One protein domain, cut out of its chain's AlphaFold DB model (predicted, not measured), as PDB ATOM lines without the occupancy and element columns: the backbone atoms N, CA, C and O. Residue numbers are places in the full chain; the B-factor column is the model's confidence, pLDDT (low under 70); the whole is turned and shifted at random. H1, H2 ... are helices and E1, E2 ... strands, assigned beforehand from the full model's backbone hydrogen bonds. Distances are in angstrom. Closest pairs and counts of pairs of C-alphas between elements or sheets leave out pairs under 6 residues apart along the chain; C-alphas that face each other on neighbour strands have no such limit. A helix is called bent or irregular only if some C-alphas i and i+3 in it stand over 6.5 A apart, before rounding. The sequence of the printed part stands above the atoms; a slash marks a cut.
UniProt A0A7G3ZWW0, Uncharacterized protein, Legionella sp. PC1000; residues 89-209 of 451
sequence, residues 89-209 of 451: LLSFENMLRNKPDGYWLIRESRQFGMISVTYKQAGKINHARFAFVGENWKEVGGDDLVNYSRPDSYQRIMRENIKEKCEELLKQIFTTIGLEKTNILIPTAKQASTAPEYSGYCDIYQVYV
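AT A GLANCE: This is residues 89 to 209 of the 451 residues of an uncharacterized protein of Legionella sp. PC1000 (UniProt A0A7G3ZWW0). A strongly twisted sheet of four antiparallel strands stands between helices: the long helix H4 packs across one face by E4, and H1 covers part of the other face near one end of E2 and E3. The short helices H2 and H3 lie by the other end of the sheet, and a long loop, residues 178 to 202, runs past edge strand E1 to the small helix H5. The printed part has 121 residues with five named helices and four named strands, in the order H1 E1 E2 E3 E4 H2 H3 H4 H5; the class is mixed, and the sheet order is E1, E2, E3, E4. It is compact, with a radius of gyration of the C-alphas of 14.0 A and spans of 39 by 38 by 29 A.

HOW THE PARTS SIT: H1, residues 89 to 97, is on the sheet formed by E1, residues 104 to 108, E2, residues 114 to 121, E3, residues 124 to 133, and E4, residues 136 to 139. H1's height over the sheet is 8.3 A, and its closest C-alphas to E2 are those of Leu 96 and Lys 120, 6.5 A apart. The strands form a meander, each the antiparallel neighbour of the one before, and each successive pair is a hairpin. N 105 and O 118 are 2.8 A apart across E1 and E2, N 117 and O 128 2.8 A across E2 and E3, and N 131 and O 138 2.9 A across E3 and E4, each within hydrogen-bond range. H2, residues 142 to 148, is over E3 at a height over the sheet of 9.7 A; it is irregular, C-alphas 143 and 146 being 7.5 A apart. H3, residues 151 to 157, is on the sheet; its closest C-alphas to E3 are those of Ser 153 and Phe 132, 6.0 A apart. H4, residues 162 to 177, is on the sheet, on the opposite face from H2; its closest C-alphas to E4 are those of Leu 169 and Trp 137, 5.7 A apart. H5, residues 203 to 208, is not on the sheet and only just touches H4, through residues 163 to 167 of H4 alone, with 3 pairs of C-alphas within 8 A; the closest are those of Lys 163 and Asp 203, 7.2 A. H5 is only just irregular, C-alphas 204 and 207 being 6.52 A apart. Every O i to N i+4 pair is within hydrogen-bond range in H1 and H4, against 0 of 3 in H2, 1 of 3 in H3 and 0 of 2 in H5; their O i to N i+3 counts are 2 of 4, 3 of 4 and 1 of 3.

IN THESE COORDINATES: H1 begins at C-alpha 89 (18.120, -48.597, -16.086) and is 11.8 A long. E1 is 13.6 A, E2 21.8 A, E3 28.3 A and E4 10.1 A long. H2 is 10.8 A, H3 10.7 A and H4 22.0 A long, H4 beginning at C-alpha 162 (3.697, -28.288, -8.227). H5, 10.7 A long, ends at C-alpha 208 (4.655, -25.291, -28.794).

THE WHOLE: The two C-alphas farthest apart are those of Asp 143 and Val 209, 41.3 A. The printed part has no cut, and the link from H4 to H5, 25 residues, is long. The mean pLDDT of the printed part is 79.4; residue 144, residues 148 to 160 and residues 202 to 209 are under 70.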
ATOM      1  N   LEU A  89      17.464 -49.628 -15.275       86.94
ATOM      2  CA  LEU A  89      18.120 -48.597 -16.086       86.94
ATOM      3  C   LEU A  89      18.199 -48.977 -17.560       86.94
ATOM      4  O   LEU A  89      18.068 -48.097 -18.408       86.94
ATOM      5  N   LEU A  90      18.340 -50.269 -17.855       86.19
ATOM      6  CA  LEU A  90      18.555 -50.762 -19.210       86.19
ATOM      7  C   LEU A  90      17.406 -50.373 -20.147       86.19
ATOM      8  O   LEU A  90      17.650 -50.005 -21.290       86.19
ATOM      9  N   SER A  91      16.158 -50.376 -19.666       86.06
ATOM     10  CA  SER A  91      15.013 -49.935 -20.471       86.06
ATOM     11  C   SER A  91      15.147 -48.475 -20.913       86.06
ATOM     12  O   SER A  91      14.895 -48.164 -22.070       86.06
ATOM     13  N   PHE A  92      15.586 -47.587 -20.019       91.38
ATOM     14  CA  PHE A  92      15.789 -46.171 -20.342       91.38
ATOM     15  C   PHE A  92      17.038 -45.942 -21.186       91.38
ATOM     16  O   PHE A  92      17.045 -45.072 -22.050       91.38
ATOM     17  N   GLU A  93      18.095 -46.716 -20.940       91.31
ATOM     18  CA  GLU A  93      19.298 -46.673 -21.761       91.31
ATOM     19  C   GLU A  93      18.987 -47.098 -23.197       91.31
ATOM     20  O   GLU A  93      19.390 -46.424 -24.138       91.31
ATOM     21  N   ASN A  94      18.202 -48.158 -23.387       85.12
ATOM     22  CA  ASN A  94      17.804 -48.619 -24.715       85.12
ATOM     23  C   ASN A  94      16.991 -47.563 -25.477       85.12
ATOM     24  O   ASN A  94      17.221 -47.386 -26.668       85.12
ATOM     25  N   MET A  95      16.125 -46.799 -24.797       86.81
ATOM     26  CA  MET A  95      15.380 -45.692 -25.422       86.81
ATOM     27  C   MET A  95      16.284 -44.572 -25.964       86.81
ATOM     28  O   MET A  95      15.880 -43.848 -26.872       86.81
ATOM     29  N   LEU A  96      17.489 -44.411 -25.408       89.69
ATOM     30  CA  LEU A  96      18.441 -43.368 -25.801       89.69
ATOM     31  C   LEU A  96      19.619 -43.895 -26.622       89.69
ATOM     32  O   LEU A  96      20.281 -43.108 -27.289       89.69
ATOM     33  N   ARG A  97      19.896 -45.203 -26.593       86.56
ATOM     34  CA  ARG A  97      21.077 -45.818 -27.217       86.56
ATOM     35  C   ARG A  97      21.224 -45.420 -28.682       86.56
ATOM     36  O   ARG A  97      22.301 -44.972 -29.074       86.56
ATOM     37  N   ASN A  98      20.121 -45.488 -29.419       76.19
ATOM     38  CA  ASN A  98      20.065 -45.215 -30.855       76.19
ATOM     39  C   ASN A  98      19.705 -43.750 -31.173       76.19
ATOM     40  O   ASN A  98      19.539 -43.401 -32.334       76.19
ATOM     41  N   LYS A  99      19.565 -42.879 -30.161       79.38
ATOM     42  CA  LYS A  99      19.296 -41.445 -30.357       79.38
ATOM     43  C   LYS A  99      20.602 -40.654 -30.496       79.38
ATOM     44  O   LYS A  99      21.610 -41.078 -29.934       79.38
ATOM     45  N   PRO A 100      20.621 -39.509 -31.188       80.31
ATOM     46  CA  PRO A 100      21.740 -38.575 -31.181       80.31
ATOM     47  C   PRO A 100      22.100 -38.075 -29.777       80.31
ATOM     48  O   PRO A 100      21.315 -38.166 -28.827       80.31
ATOM     49  N   ASP A 101      23.300 -37.519 -29.645       86.38
ATOM     50  CA  ASP A 101      23.684 -36.810 -28.427       86.38
ATOM     51  C   ASP A 101      22.757 -35.608 -28.184       86.38
ATOM     52  O   ASP A 101      22.291 -34.956 -29.117       86.38
ATOM     53  N   GLY A 102      22.471 -35.323 -26.913       85.38
ATOM     54  CA  GLY A 102      21.562 -34.258 -26.489       85.38
ATOM     55  C   GLY A 102      20.139 -34.724 -26.182       85.38
ATOM     56  O   GLY A 102      19.395 -33.955 -25.578       85.38
ATOM     57  N   TYR A 103      19.760 -35.962 -26.520       89.12
ATOM     58  CA  TYR A 103      18.474 -36.544 -26.122       89.12
ATOM     59  C   TYR A 103      18.430 -36.946 -24.651       89.12
ATOM     60  O   TYR A 103      19.410 -37.455 -24.097       89.12
ATOM     61  N   TRP A 104      17.273 -36.749 -24.018       94.06
ATOM     62  CA  TRP A 104      17.123 -36.966 -22.582       94.06
ATOM     63  C   TRP A 104      15.681 -37.225 -22.147       94.06
ATOM     64  O   TRP A 104      14.738 -36.982 -22.888       94.06
ATOM     65  N   LEU A 105      15.499 -37.735 -20.930       93.75
ATOM     66  CA  LEU A 105      14.195 -37.992 -20.318       93.75
ATOM     67  C   LEU A 105      14.233 -37.773 -18.807       93.75
ATOM     68  O   LEU A 105      15.286 -37.908 -18.176       93.75
ATOM     69  N   ILE A 106      13.070 -37.491 -18.218       94.12
ATOM     70  CA  ILE A 106      12.886 -37.375 -16.767       94.12
ATOM     71  C   ILE A 106      12.151 -38.613 -16.272       94.12
ATOM     72  O   ILE A 106      11.108 -38.976 -16.801       94.12
ATOM     73  N   ARG A 107      12.657 -39.270 -15.234       93.75
ATOM     74  CA  ARG A 107      12.038 -40.471 -14.670       93.75
ATOM     75  C   ARG A 107      12.086 -40.468 -13.157       93.75
ATOM     76  O   ARG A 107      12.954 -39.843 -12.546       93.75
ATOM     77  N   GLU A 108      11.206 -41.245 -12.547       91.69
ATOM     78  CA  GLU A 108      11.342 -41.578 -11.136       91.69
ATOM     79  C   GLU A 108      12.716 -42.207 -10.869       91.69
ATOM     80  O   GLU A 108      13.203 -43.086 -11.600       91.69
ATOM     81  N   SER A 109      13.368 -41.756  -9.800       89.81
ATOM     82  CA  SER A 109      14.608 -42.377  -9.358       89.81
ATOM     83  C   SER A 109      14.336 -43.763  -8.775       89.81
ATOM     84  O   SER A 109      13.265 -44.057  -8.242       89.81
ATOM     85  N   ARG A 110      15.361 -44.621  -8.833       87.00
ATOM     86  CA  ARG A 110      15.381 -45.888  -8.084       87.00
ATOM     87  C   ARG A 110      15.392 -45.641  -6.571       87.00
ATOM     88  O   ARG A 110      14.931 -46.491  -5.822       87.00
ATOM     89  N   GLN A 111      15.906 -44.485  -6.149       83.94
ATOM     90  CA  GLN A 111      15.850 -44.020  -4.767       83.94
ATOM     91  C   GLN A 111      14.569 -43.219  -4.545       83.94
ATOM     92  O   GLN A 111      14.256 -42.319  -5.325       83.94
ATOM     93  N   PHE A 112      13.825 -43.550  -3.492       78.25
ATOM     94  CA  PHE A 112      12.611 -42.820  -3.138       78.25
ATOM     95  C   PHE A 112      12.928 -41.356  -2.798       78.25
ATOM     96  O   PHE A 112      13.970 -41.055  -2.223       78.25
ATOM     97  N   GLY A 113      12.015 -40.448  -3.159       75.12
ATOM     98  CA  GLY A 113      12.166 -39.012  -2.902       75.12
ATOM     99  C   GLY A 113      13.088 -38.270  -3.879       75.12
ATOM    100  O   GLY A 113      13.484 -37.140  -3.605       75.12
ATOM    101  N   MET A 114      13.451 -38.889  -5.007       86.69
ATOM    102  CA  MET A 114      14.322 -38.286  -6.017       86.69
ATOM    103  C   MET A 114      13.770 -38.472  -7.430       86.69
ATOM    104  O   MET A 114      13.115 -39.468  -7.748       86.69
ATOM    105  N   ILE A 115      14.154 -37.552  -8.307       90.31
ATOM    106  CA  ILE A 115      13.979 -37.654  -9.755       90.31
ATOM    107  C   ILE A 115      15.331 -37.988 -10.381       90.31
ATOM    108  O   ILE A 115      16.385 -37.605  -9.879       90.31
ATOM    109  N   SER A 116      15.329 -38.751 -11.467       93.69
ATOM    110  CA  SER A 116      16.514 -38.961 -12.292       93.69
ATOM    111  C   SER A 116      16.298 -38.393 -13.684       93.69
ATOM    112  O   SER A 116      15.243 -38.586 -14.279       93.69
ATOM    113  N   VAL A 117      17.333 -37.764 -14.219       95.38
ATOM    114  CA  VAL A 117      17.427 -37.395 -15.628       95.38
ATOM    115  C   VAL A 117      18.374 -38.381 -16.287       95.38
ATOM    116  O   VAL A 117      19.516 -38.517 -15.850       95.38
ATOM    117  N   THR A 118      17.901 -39.098 -17.302       96.00
ATOM    118  CA  THR A 118      18.771 -39.909 -18.163       96.00
ATOM    119  C   THR A 118      18.998 -39.143 -19.457       96.00
ATOM    120  O   THR A 118      18.028 -38.673 -20.042       96.00
ATOM    121  N   TYR A 119      20.243 -39.026 -19.911       96.12
ATOM    122  CA  TYR A 119      20.585 -38.270 -21.115       96.12
ATOM    123  C   TYR A 119      21.769 -38.886 -21.861       96.12
ATOM    124  O   TYR A 119      22.595 -39.567 -21.252       96.12
ATOM    125  N   LYS A 120      21.857 -38.649 -23.174       94.25
ATOM    126  CA  LYS A 120      22.987 -39.074 -24.009       94.25
ATOM    127  C   LYS A 120      23.919 -37.897 -24.290       94.25
ATOM    128  O   LYS A 120      23.468 -36.848 -24.740       94.25
ATOM    129  N   GLN A 121      25.207 -38.063 -24.018       94.44
ATOM    130  CA  GLN A 121      26.233 -37.053 -24.269       94.44
ATOM    131  C   GLN A 121      27.569 -37.726 -24.591       94.44
ATOM    132  O   GLN A 121      27.998 -38.629 -23.867       94.44
ATOM    133  N   ALA A 122      28.235 -37.269 -25.653       90.38
ATOM    134  CA  ALA A 122      29.488 -37.831 -26.156       90.38
ATOM    135  C   ALA A 122      29.401 -39.354 -26.390       90.38
ATOM    136  O   ALA A 122      30.279 -40.112 -25.970       90.38
ATOM    137  N   GLY A 123      28.292 -39.815 -26.982       85.69
ATOM    138  CA  GLY A 123      28.016 -41.227 -27.253       85.69
ATOM    139  C   GLY A 123      27.729 -42.091 -26.017       85.69
ATOM    140  O   GLY A 123      27.470 -43.285 -26.159       85.69
ATOM    141  N   LYS A 124      27.751 -41.523 -24.804       93.94
ATOM    142  CA  LYS A 124      27.514 -42.240 -23.544       93.94
ATOM    143  C   LYS A 124      26.179 -41.852 -22.932       93.94
ATOM    144  O   LYS A 124      25.757 -40.702 -23.010       93.94
ATOM    145  N   ILE A 125      25.533 -42.819 -22.287       95.06
ATOM    146  CA  ILE A 125      24.298 -42.584 -21.541       95.06
ATOM    147  C   ILE A 125      24.664 -42.308 -20.088       95.06
ATOM    148  O   ILE A 125      25.320 -43.115 -19.434       95.06
ATOM    149  N   ASN A 126      24.245 -41.147 -19.604       95.12
ATOM    150  CA  ASN A 126      24.529 -40.646 -18.271       95.12
ATOM    151  C   ASN A 126      23.232 -40.510 -17.468       95.12
ATOM    152  O   ASN A 126      22.127 -40.417 -18.016       95.12
ATOM    153  N   HIS A 127      23.371 -40.477 -16.142       93.62
ATOM    154  CA  HIS A 127      22.253 -40.283 -15.229       93.62
ATOM    155  C   HIS A 127      22.602 -39.241 -14.173       93.62
ATOM    156  O   HIS A 127      23.507 -39.459 -13.370       93.62
ATOM    157  N   ALA A 128      21.827 -38.164 -14.121       93.44
ATOM    158  CA  ALA A 128      21.868 -37.191 -13.036       93.44
ATOM    159  C   ALA A 128      20.684 -37.432 -12.097       93.44
ATOM    160  O   ALA A 128      19.591 -37.803 -12.539       93.44
ATOM    161  N   ARG A 129      20.881 -37.249 -10.791       91.88
ATOM    162  CA  ARG A 129      19.799 -37.346  -9.803       91.88
ATOM    163  C   ARG A 129      19.536 -35.988  -9.204       91.88
ATOM    164  O   ARG A 129      20.471 -35.283  -8.859       91.88
ATOM    165  N   PHE A 130      18.264 -35.680  -9.022       90.75
ATOM    166  CA  PHE A 130      17.815 -34.467  -8.375       90.75
ATOM    167  C   PHE A 130      17.002 -34.833  -7.141       90.75
ATOM    168  O   PHE A 130      16.132 -35.708  -7.190       90.75
ATOM    169  N   ALA A 131      17.293 -34.160  -6.036       87.44
ATOM    170  CA  ALA A 131      16.507 -34.234  -4.818       87.44
ATOM    171  C   ALA A 131      15.987 -32.846  -4.471       87.44
ATOM    172  O   ALA A 131      16.610 -31.825  -4.777       87.44
ATOM    173  N   PHE A 132      14.846 -32.820  -3.798       81.12
ATOM    174  CA  PHE A 132      14.314 -31.589  -3.247       81.12
ATOM    175  C   PHE A 132      14.950 -31.345  -1.880       81.12
ATOM    176  O   PHE A 132      14.787 -32.141  -0.955       81.12
ATOM    177  N   VAL A 133      15.734 -30.276  -1.761       77.75
ATOM    178  CA  VAL A 133      16.518 -29.963  -0.563       77.75
ATOM    179  C   VAL A 133      16.121 -28.588  -0.047       77.75
ATOM    180  O   VAL A 133      16.379 -27.564  -0.682       77.75
ATOM    181  N   GLY A 134      15.504 -28.566   1.136       75.56
ATOM    182  CA  GLY A 134      14.882 -27.359   1.675       75.56
ATOM    183  C   GLY A 134      13.636 -27.011   0.867       75.56
ATOM    184  O   GLY A 134      12.599 -27.638   1.071       75.56
ATOM    185  N   GLU A 135      13.778 -26.047  -0.040       75.50
ATOM    186  CA  GLU A 135      12.721 -25.558  -0.937       75.50
ATOM    187  C   GLU A 135      13.143 -25.569  -2.413       75.50
ATOM    188  O   GLU A 135      12.423 -25.019  -3.240       75.50
ATOM    189  N   ASN A 136      14.300 -26.153  -2.757       82.69
ATOM    190  CA  ASN A 136      14.810 -26.123  -4.129       82.69
ATOM    191  C   ASN A 136      15.241 -27.499  -4.641       82.69
ATOM    192  O   ASN A 136      15.711 -28.349  -3.876       82.69
ATOM    193  N   TRP A 137      15.162 -27.685  -5.956       86.69
ATOM    194  CA  TRP A 137      15.765 -28.817  -6.651       86.69
ATOM    195  C   TRP A 137      17.283 -28.670  -6.716       86.69
ATOM    196  O   TRP A 137      17.807 -27.638  -7.135       86.69
ATOM    197  N   LYS A 138      18.000 -29.722  -6.319       88.06
ATOM    198  CA  LYS A 138      19.461 -29.792  -6.409       88.06
ATOM    199  C   LYS A 138      19.904 -31.110  -7.009       88.06
ATOM    200  O   LYS A 138      19.327 -32.150  -6.693       88.06
ATOM    201  N   GLU A 139      20.939 -31.058  -7.840       90.38
ATOM    202  CA  GLU A 139      21.636 -32.262  -8.278       90.38
ATOM    203  C   GLU A 139      22.348 -32.910  -7.082       90.38
ATOM    204  O   GLU A 139      22.920 -32.220  -6.237       90.38
ATOM    205  N   VAL A 140      22.277 -34.236  -6.995       87.81
ATOM    206  CA  VAL A 140      22.834 -35.023  -5.896       87.81
ATOM    207  C   VAL A 140      23.776 -36.089  -6.446       87.81
ATOM    208  O   VAL A 140      23.371 -36.957  -7.227       87.81
ATOM    209  N   GLY A 141      25.030 -36.034  -5.994       83.00
ATOM    210  CA  GLY A 141      26.067 -37.021  -6.290       83.00
ATOM    211  C   GLY A 141      25.963 -38.287  -5.434       83.00
ATOM    212  O   GLY A 141      25.157 -38.374  -4.510       83.00
ATOM    213  N   GLY A 142      26.790 -39.292  -5.746       75.69
ATOM    214  CA  GLY A 142      26.766 -40.606  -5.086       75.69
ATOM    215  C   GLY A 142      26.959 -40.558  -3.567       75.69
ATOM    216  O   GLY A 142      26.241 -41.249  -2.845       75.69
ATOM    217  N   ASP A 143      27.858 -39.698  -3.092       73.31
ATOM    218  CA  ASP A 143      28.246 -39.616  -1.676       73.31
ATOM    219  C   ASP A 143      27.151 -38.998  -0.790       73.31
ATOM    220  O   ASP A 143      27.077 -39.251   0.411       73.31
ATOM    221  N   ASP A 144      26.237 -38.247  -1.402       69.38
ATOM    222  CA  ASP A 144      25.198 -37.480  -0.723       69.38
ATOM    223  C   ASP A 144      23.825 -38.171  -0.710       69.38
ATOM    224  O   ASP A 144      22.877 -37.696  -0.075       69.38
ATOM    225  N   LEU A 145      23.690 -39.320  -1.379       70.69
ATOM    226  CA  LEU A 145      22.401 -39.996  -1.555       70.69
ATOM    227  C   LEU A 145      21.719 -40.327  -0.223       70.69
ATOM    228  O   LEU A 145      20.504 -40.166  -0.094       70.69
ATOM    229  N   VAL A 146      22.487 -40.754   0.779       70.00
ATOM    230  CA  VAL A 146      21.954 -41.173   2.086       70.00
ATOM    231  C   VAL A 146      21.353 -39.989   2.850       70.00
ATOM    232  O   VAL A 146      20.365 -40.147   3.566       70.00
ATOM    233  N   ASN A 147      21.889 -38.785   2.645       70.69
ATOM    234  CA  ASN A 147      21.450 -37.576   3.337       70.69
ATOM    235  C   ASN A 147      20.099 -37.066   2.813       70.69
ATOM    236  O   ASN A 147      19.326 -36.476   3.572       70.69
ATOM    237  N   TYR A 148      19.791 -37.341   1.541       69.00
ATOM    238  CA  TYR A 148      18.627 -36.785   0.845       69.00
ATOM    239  C   TYR A 148      17.515 -37.795   0.531       69.00
ATOM    240  O   TYR A 148      16.439 -37.392   0.101       69.00
ATOM    241  N   SER A 149      17.717 -39.087   0.808       61.78
ATOM    242  CA  SER A 149      16.718 -40.164   0.638       61.78
ATOM    243  C   SER A 149      15.579 -40.138   1.680       61.78
ATOM    244  O   SER A 149      15.078 -41.187   2.086       61.78
ATOM    245  N   ARG A 150      15.178 -38.959   2.177       61.66
ATOM    246  CA  ARG A 150      14.150 -38.833   3.222       61.66
ATOM    247  C   ARG A 150      12.761 -38.637   2.599       61.66
ATOM    248  O   ARG A 150      12.608 -37.746   1.769       61.66
ATOM    249  N   PRO A 151      11.727 -39.380   3.032       56.69
ATOM    250  CA  PRO A 151      10.346 -39.183   2.568       56.69
ATOM    251  C   PRO A 151       9.819 -37.754   2.790       56.69
ATOM    252  O   PRO A 151       8.999 -37.258   2.017       56.69
ATOM    253  N   ASP A 152      10.310 -37.079   3.832       58.41
ATOM    254  CA  ASP A 152       9.783 -35.798   4.312       58.41
ATOM    255  C   ASP A 152      10.056 -34.615   3.372       58.41
ATOM    256  O   ASP A 152       9.267 -33.669   3.334       58.41
ATOM    257  N   SER A 153      11.149 -34.647   2.600       54.84
ATOM    258  CA  SER A 153      11.448 -33.587   1.624       54.84
ATOM    259  C   SER A 153      10.447 -33.604   0.470       54.84
ATOM    260  O   SER A 153      10.001 -32.557   0.008       54.84
ATOM    261  N   TYR A 154      10.018 -34.797   0.072       59.78
ATOM    262  CA  TYR A 154       9.071 -35.009  -1.015       59.78
ATOM    263  C   TYR A 154       7.628 -34.662  -0.636       59.78
ATOM    264  O   TYR A 154       6.862 -34.130  -1.440       59.78
ATOM    265  N   GLN A 155       7.262 -34.893   0.627       56.59
ATOM    266  CA  GLN A 155       5.963 -34.488   1.168       56.59
ATOM    267  C   GLN A 155       5.768 -32.965   1.201       56.59
ATOM    268  O   GLN A 155       4.625 -32.508   1.217       56.59
ATOM    269  N   ARG A 156       6.849 -32.169   1.211       58.38
ATOM    270  CA  ARG A 156       6.756 -30.704   1.101       58.38
ATOM    271  C   ARG A 156       6.393 -30.259  -0.314       58.38
ATOM    272  O   ARG A 156       5.478 -29.456  -0.450       58.38
ATOM    273  N   ILE A 157       6.975 -30.882  -1.344       57.84
ATOM    274  CA  ILE A 157       6.619 -30.635  -2.757       57.84
ATOM    275  C   ILE A 157       5.115 -30.847  -2.987       57.84
ATOM    276  O   ILE A 157       4.469 -30.052  -3.662       57.84
ATOM    277  N   MET A 158       4.535 -31.881  -2.365       55.03
ATOM    278  CA  MET A 158       3.096 -32.188  -2.430       55.03
ATOM    279  C   MET A 158       2.183 -31.085  -1.859       55.03
ATOM    280  O   MET A 158       0.984 -31.095  -2.133       55.03
ATOM    281  N   ARG A 159       2.709 -30.178  -1.021       55.38
ATOM    282  CA  ARG A 159       1.957 -29.070  -0.404       55.38
ATOM    283  C   ARG A 159       2.122 -27.742  -1.148       55.38
ATOM    284  O   ARG A 159       1.374 -26.812  -0.866       55.38
ATOM    285  N   GLU A 160       3.083 -27.656  -2.061       59.00
ATOM    286  CA  GLU A 160       3.474 -26.433  -2.766       59.00
ATOM    287  C   GLU A 160       2.907 -26.391  -4.197       59.00
ATOM    288  O   GLU A 160       2.291 -27.348  -4.676       59.00
ATOM    289  N   ASN A 161       3.083 -25.262  -4.894       70.19
ATOM    290  CA  ASN A 161       2.650 -25.108  -6.282       70.19
ATOM    291  C   ASN A 161       3.493 -26.011  -7.204       70.19
ATOM    292  O   ASN A 161       4.547 -25.616  -7.696       70.19
ATOM    293  N   ILE A 162       3.021 -27.243  -7.432       71.62
ATOM    294  CA  ILE A 162       3.697 -28.288  -8.227       71.62
ATOM    295  C   ILE A 162       4.178 -27.762  -9.589       71.62
ATOM    296  O   ILE A 162       5.236 -28.171 -10.067       71.62
ATOM    297  N   LYS A 163       3.431 -26.830 -10.193       72.12
ATOM    298  CA  LYS A 163       3.783 -26.203 -11.467       72.12
ATOM    299  C   LYS A 163       5.110 -25.442 -11.382       72.12
ATOM    300  O   LYS A 163       6.025 -25.720 -12.152       72.12
ATOM    301  N   GLU A 164       5.237 -24.539 -10.411       77.06
ATOM    302  CA  GLU A 164       6.459 -23.757 -10.183       77.06
ATOM    303  C   GLU A 164       7.650 -24.676  -9.891       77.06
ATOM    304  O   GLU A 164       8.752 -24.445 -10.380       77.06
ATOM    305  N   LYS A 165       7.423 -25.772  -9.158       80.81
ATOM    306  CA  LYS A 165       8.469 -26.763  -8.866       80.81
ATOM    307  C   LYS A 165       8.899 -27.572 -10.084       80.81
ATOM    308  O   LYS A 165      10.068 -27.943 -10.175       80.81
ATOM    309  N   CYS A 166       7.997 -27.815 -11.031       80.62
ATOM    310  CA  CYS A 166       8.344 -28.406 -12.318       80.62
ATOM    311  C   CYS A 166       9.206 -27.451 -13.157       80.62
ATOM    312  O   CYS A 166      10.247 -27.865 -13.669       80.62
ATOM    313  N   GLU A 167       8.829 -26.174 -13.249       82.25
ATOM    314  CA  GLU A 167       9.619 -25.150 -13.948       82.25
ATOM    315  C   GLU A 167      11.006 -24.969 -13.316       82.25
ATOM    316  O   GLU A 167      12.012 -24.883 -14.023       82.25
ATOM    317  N   GLU A 168      11.075 -24.974 -11.984       85.62
ATOM    318  CA  GLU A 168      12.324 -24.898 -11.230       85.62
ATOM    319  C   GLU A 168      13.243 -26.091 -11.534       85.62
ATOM    320  O   GLU A 168      14.423 -25.896 -11.830       85.62
ATOM    321  N   LEU A 169      12.704 -27.317 -11.534       87.25
ATOM    322  CA  LEU A 169      13.455 -28.517 -11.908       87.25
ATOM    323  C   LEU A 169      14.003 -28.412 -13.333       87.25
ATOM    324  O   LEU A 169      15.185 -28.652 -13.558       87.25
ATOM    325  N   LEU A 170      13.156 -28.047 -14.298       87.69
ATOM    326  CA  LEU A 170      13.563 -27.911 -15.697       87.69
ATOM    327  C   LEU A 170      14.669 -26.868 -15.853       87.69
ATOM    328  O   LEU A 170      15.653 -27.115 -16.547       87.69
ATOM    329  N   LYS A 171      14.554 -25.737 -15.151       87.38
ATOM    330  CA  LYS A 171      15.602 -24.717 -15.110       87.38
ATOM    331  C   LYS A 171      16.919 -25.299 -14.600       87.38
ATOM    332  O   LYS A 171      17.931 -25.088 -15.255       87.38
ATOM    333  N   GLN A 172      16.902 -26.053 -13.497       87.62
ATOM    334  CA  GLN A 172      18.102 -26.711 -12.961       87.62
ATOM    335  C   GLN A 172      18.720 -27.693 -13.962       87.62
ATOM    336  O   GLN A 172      19.937 -27.724 -14.125       87.62
ATOM    337  N   ILE A 173      17.900 -28.469 -14.673       88.88
ATOM    338  CA  ILE A 173      18.371 -29.406 -15.702       88.88
ATOM    339  C   ILE A 173      19.093 -28.654 -16.825       88.88
ATOM    340  O   ILE A 173      20.210 -29.022 -17.198       88.88
ATOM    341  N   PHE A 174      18.490 -27.579 -17.334       88.44
ATOM    342  CA  PHE A 174      19.065 -26.784 -18.420       88.44
ATOM    343  C   PHE A 174      20.339 -26.053 -17.999       88.44
ATOM    344  O   PHE A 174      21.292 -26.009 -18.770       88.44
ATOM    345  N   THR A 175      20.389 -25.512 -16.781       87.12
ATOM    346  CA  THR A 175      21.570 -24.781 -16.304       87.12
ATOM    347  C   THR A 175      22.733 -25.695 -15.954       87.12
ATOM    348  O   THR A 175      23.877 -25.326 -16.196       87.12
ATOM    349  N   THR A 176      22.458 -26.860 -15.367       87.38
ATOM    350  CA  THR A 176      23.506 -27.710 -14.786       87.38
ATOM    351  C   THR A 176      24.032 -28.735 -15.783       87.38
ATOM    352  O   THR A 176      25.235 -28.967 -15.839       87.38
ATOM    353  N   ILE A 177      23.151 -29.322 -16.602       88.69
ATOM    354  CA  ILE A 177      23.528 -30.364 -17.572       88.69
ATOM    355  C   ILE A 177      23.745 -29.770 -18.974       88.69
ATOM    356  O   ILE A 177      24.502 -30.324 -19.767       88.69
ATOM    357  N   GLY A 178      23.114 -28.632 -19.292       85.19
ATOM    358  CA  GLY A 178      23.210 -28.012 -20.619       85.19
ATOM    359  C   GLY A 178      22.371 -28.719 -21.689       85.19
ATOM    360  O   GLY A 178      22.750 -28.737 -22.856       85.19
ATOM    361  N   LEU A 179      21.255 -29.340 -21.296       86.31
ATOM    362  CA  LEU A 179      20.344 -30.028 -22.217       86.31
ATOM    363  C   LEU A 179      19.384 -29.049 -22.900       86.31
ATOM    364  O   LEU A 179      18.957 -28.058 -22.306       86.31
ATOM    365  N   GLU A 180      18.988 -29.359 -24.132       80.56
ATOM    366  CA  GLU A 180      18.017 -28.561 -24.884       80.56
ATOM    367  C   GLU A 180      16.584 -29.040 -24.654       80.56
ATOM    368  O   GLU A 180      16.298 -30.239 -24.611       80.56
ATOM    369  N   LYS A 181      15.641 -28.096 -24.578       77.94
ATOM    370  CA  LYS A 181      14.218 -28.393 -24.363       77.94
ATOM    371  C   LYS A 181      13.595 -29.257 -25.473       77.94
ATOM    372  O   LYS A 181      12.650 -29.988 -25.202       77.94
ATOM    373  N   THR A 182      14.096 -29.168 -26.701       74.81
ATOM    374  CA  THR A 182      13.558 -29.838 -27.900       74.81
ATOM    375  C   THR A 182      13.811 -31.344 -27.939       74.81
ATOM    376  O   THR A 182      13.056 -32.056 -28.593       74.81
ATOM    377  N   ASN A 183      14.819 -31.838 -27.215       82.31
ATOM    378  CA  ASN A 183      15.266 -33.236 -27.284       82.31
ATOM    379  C   ASN A 183      14.786 -34.087 -26.094       82.31
ATOM    380  O   ASN A 183      15.357 -35.141 -25.798       82.31
ATOM    381  N   ILE A 184      13.747 -33.626 -25.390       86.88
ATOM    382  CA  ILE A 184      13.118 -34.395 -24.317       86.88
ATOM    383  C   ILE A 184      12.243 -35.511 -24.899       86.88
ATOM    384  O   ILE A 184      11.352 -35.269 -25.711       86.88
ATOM    385  N   LEU A 185      12.464 -36.744 -24.449       84.69
ATOM    386  CA  LEU A 185      11.537 -37.845 -24.667       84.69
ATOM    387  C   LEU A 185      10.393 -37.735 -23.665       84.69
ATOM    388  O   LEU A 185      10.606 -37.572 -22.461       84.69
ATOM    389  N   ILE A 186       9.176 -37.858 -24.176       84.00
ATOM    390  CA  ILE A 186       7.948 -37.783 -23.396       84.00
ATOM    391  C   ILE A 186       7.430 -39.204 -23.172       84.00
ATOM    392  O   ILE A 186       7.387 -39.993 -24.119       84.00
ATOM    393  N   PRO A 187       7.005 -39.558 -21.949       85.31
ATOM    394  CA  PRO A 187       6.420 -40.864 -21.718       85.31
ATOM    395  C   PRO A 187       5.036 -40.970 -22.361       85.31
ATOM    396  O   PRO A 187       4.184 -40.091 -22.225       85.31
ATOM    397  N   THR A 188       4.760 -42.116 -22.980       79.00
ATOM    398  CA  THR A 188       3.377 -42.510 -23.278       79.00
ATOM    399  C   THR A 188       2.586 -42.685 -21.979       79.00
ATOM    400  O   THR A 188       3.156 -42.930 -20.914       79.00
ATOM    401  N   ALA A 189       1.253 -42.687 -22.045       78.25
ATOM    402  CA  ALA A 189       0.409 -42.907 -20.865       78.25
ATOM    403  C   ALA A 189       0.702 -44.234 -20.119       78.25
ATOM    404  O   ALA A 189       0.471 -44.332 -18.918       78.25
ATOM    405  N   LYS A 190       1.255 -45.255 -20.797       81.69
ATOM    406  CA  LYS A 190       1.687 -46.521 -20.161       81.69
ATOM    407  C   LYS A 190       3.035 -46.407 -19.441       81.69
ATOM    408  O   LYS A 190       3.318 -47.198 -18.536       81.69
ATOM    409  N   GLN A 191       3.883 -45.488 -19.886       88.00
ATOM    410  CA  GLN A 191       5.223 -45.236 -19.362       88.00
ATOM    411  C   GLN A 191       5.235 -44.124 -18.314       88.00
ATOM    412  O   GLN A 191       6.163 -44.073 -17.513       88.00
ATOM    413  N   ALA A 192       4.232 -43.249 -18.318       88.31
ATOM    414  CA  ALA A 192       4.134 -42.118 -17.416       88.31
ATOM    415  C   ALA A 192       4.011 -42.569 -15.957       88.31
ATOM    416  O   ALA A 192       3.456 -43.626 -15.640       88.31
ATOM    417  N   SER A 193       4.555 -41.749 -15.067       88.56
ATOM    418  CA  SER A 193       4.455 -41.928 -13.632       88.56
ATOM    419  C   SER A 193       3.001 -41.848 -13.185       88.56
ATOM    420  O   SER A 193       2.232 -40.997 -13.628       88.56
ATOM    421  N   THR A 194       2.640 -42.735 -12.266       85.19
ATOM    422  CA  THR A 194       1.338 -42.736 -11.595       85.19
ATOM    423  C   THR A 194       1.424 -42.178 -10.176       85.19
ATOM    424  O   THR A 194       0.414 -42.161  -9.466       85.19
ATOM    425  N   ALA A 195       2.611 -41.738  -9.741       81.75
ATOM    426  CA  ALA A 195       2.799 -41.265  -8.382       81.75
ATOM    427  C   ALA A 195       2.168 -39.860  -8.221       81.75
ATOM    428  O   ALA A 195       2.429 -38.972  -9.042       81.75
ATOM    429  N   PRO A 196       1.304 -39.640  -7.208       75.38
ATOM    430  CA  PRO A 196       0.516 -38.409  -7.077       75.38
ATOM    431  C   PRO A 196       1.345 -37.120  -7.064       75.38
ATOM    432  O   PRO A 196       0.913 -36.104  -7.604       75.38
ATOM    433  N   GLU A 197       2.547 -37.177  -6.500       74.75
ATOM    434  CA  GLU A 197       3.551 -36.109  -6.496       74.75
ATOM    435  C   GLU A 197       3.896 -35.522  -7.873       74.75
ATOM    436  O   GLU A 197       4.250 -34.348  -7.970       74.75
ATOM    437  N   TYR A 198       3.816 -36.327  -8.933       79.06
ATOM    438  CA  TYR A 198       4.222 -35.945 -10.284       79.06
ATOM    439  C   TYR A 198       3.043 -35.550 -11.166       79.06
ATOM    440  O   TYR A 198       3.234 -35.131 -12.303       79.06
ATOM    441  N   SER A 199       1.820 -35.641 -10.641       73.81
ATOM    442  CA  SER A 199       0.586 -35.421 -11.403       73.81
ATOM    443  C   SER A 199       0.440 -34.012 -11.994       73.81
ATOM    444  O   SER A 199      -0.377 -33.817 -12.887       73.81
ATOM    445  N   GLY A 200       1.208 -33.030 -11.508       70.56
ATOM    446  CA  GLY A 200       1.247 -31.666 -12.049       70.56
ATOM    447  C   GLY A 200       2.467 -31.342 -12.918       70.56
ATOM    448  O   GLY A 200       2.604 -30.197 -13.341       70.56
ATOM    449  N   TYR A 201       3.360 -32.303 -13.177       76.12
ATOM    450  CA  TYR A 201       4.541 -32.111 -14.026       76.12
ATOM    451  C   TYR A 201       4.153 -32.315 -15.486       76.12
ATOM    452  O   TYR A 201       4.466 -33.347 -16.072       76.12
ATOM    453  N   CYS A 202       3.450 -31.336 -16.051       69.56
ATOM    454  CA  CYS A 202       2.847 -31.455 -17.377       69.56
ATOM    455  C   CYS A 202       3.140 -30.253 -18.297       69.56
ATOM    456  O   CYS A 202       2.663 -30.224 -19.421       69.56
ATOM    457  N   ASP A 203       3.893 -29.235 -17.856       58.91
ATOM    458  CA  ASP A 203       3.783 -27.884 -18.442       58.91
ATOM    459  C   ASP A 203       4.809 -27.504 -19.529       58.91
ATOM    460  O   ASP A 203       4.792 -26.385 -20.042       58.91
ATOM    461  N   ILE A 204       5.697 -28.404 -19.975       52.00
ATOM    462  CA  ILE A 204       6.646 -28.022 -21.047       52.00
ATOM    463  C   ILE A 204       5.952 -27.786 -22.404       52.00
ATOM    464  O   ILE A 204       6.561 -27.152 -23.273       52.00
ATOM    465  N   TYR A 205       4.692 -28.208 -22.572       49.97
ATOM    466  CA  TYR A 205       3.942 -28.117 -23.831       49.97
ATOM    467  C   TYR A 205       3.526 -26.705 -24.245       49.97
ATOM    468  O   TYR A 205       3.371 -26.461 -25.440       49.97
ATOM    469  N   GLN A 206       3.421 -25.739 -23.322       44.38
ATOM    470  CA  GLN A 206       2.975 -24.387 -23.695       44.38
ATOM    471  C   GLN A 206       3.942 -23.654 -24.643       44.38
ATOM    472  O   GLN A 206       3.546 -22.704 -25.311       44.38
ATOM    473  N   VAL A 207       5.194 -24.111 -24.783       39.53
ATOM    474  CA  VAL A 207       6.156 -23.505 -25.729       39.53
ATOM    475  C   VAL A 207       5.911 -23.921 -27.183       39.53
ATOM    476  O   VAL A 207       6.374 -23.230 -28.085       39.53
ATOM    477  N   TYR A 208       5.108 -24.958 -27.437       39.22
ATOM    478  CA  TYR A 208       4.655 -25.291 -28.794       39.22
ATOM    479  C   TYR A 208       3.368 -24.547 -29.191       39.22
ATOM    480  O   TYR A 208       2.956 -24.597 -30.349       39.22
ATOM    481  N   VAL A 209       2.756 -23.792 -28.267       34.97
ATOM    482  CA  VAL A 209       1.509 -23.049 -28.497       34.97
ATOM    483  C   VAL A 209       1.793 -21.551 -28.620       34.97
ATOM    484  O   VAL A 209       1.408 -20.726 -27.799       34.97
TER     485      VAL A 209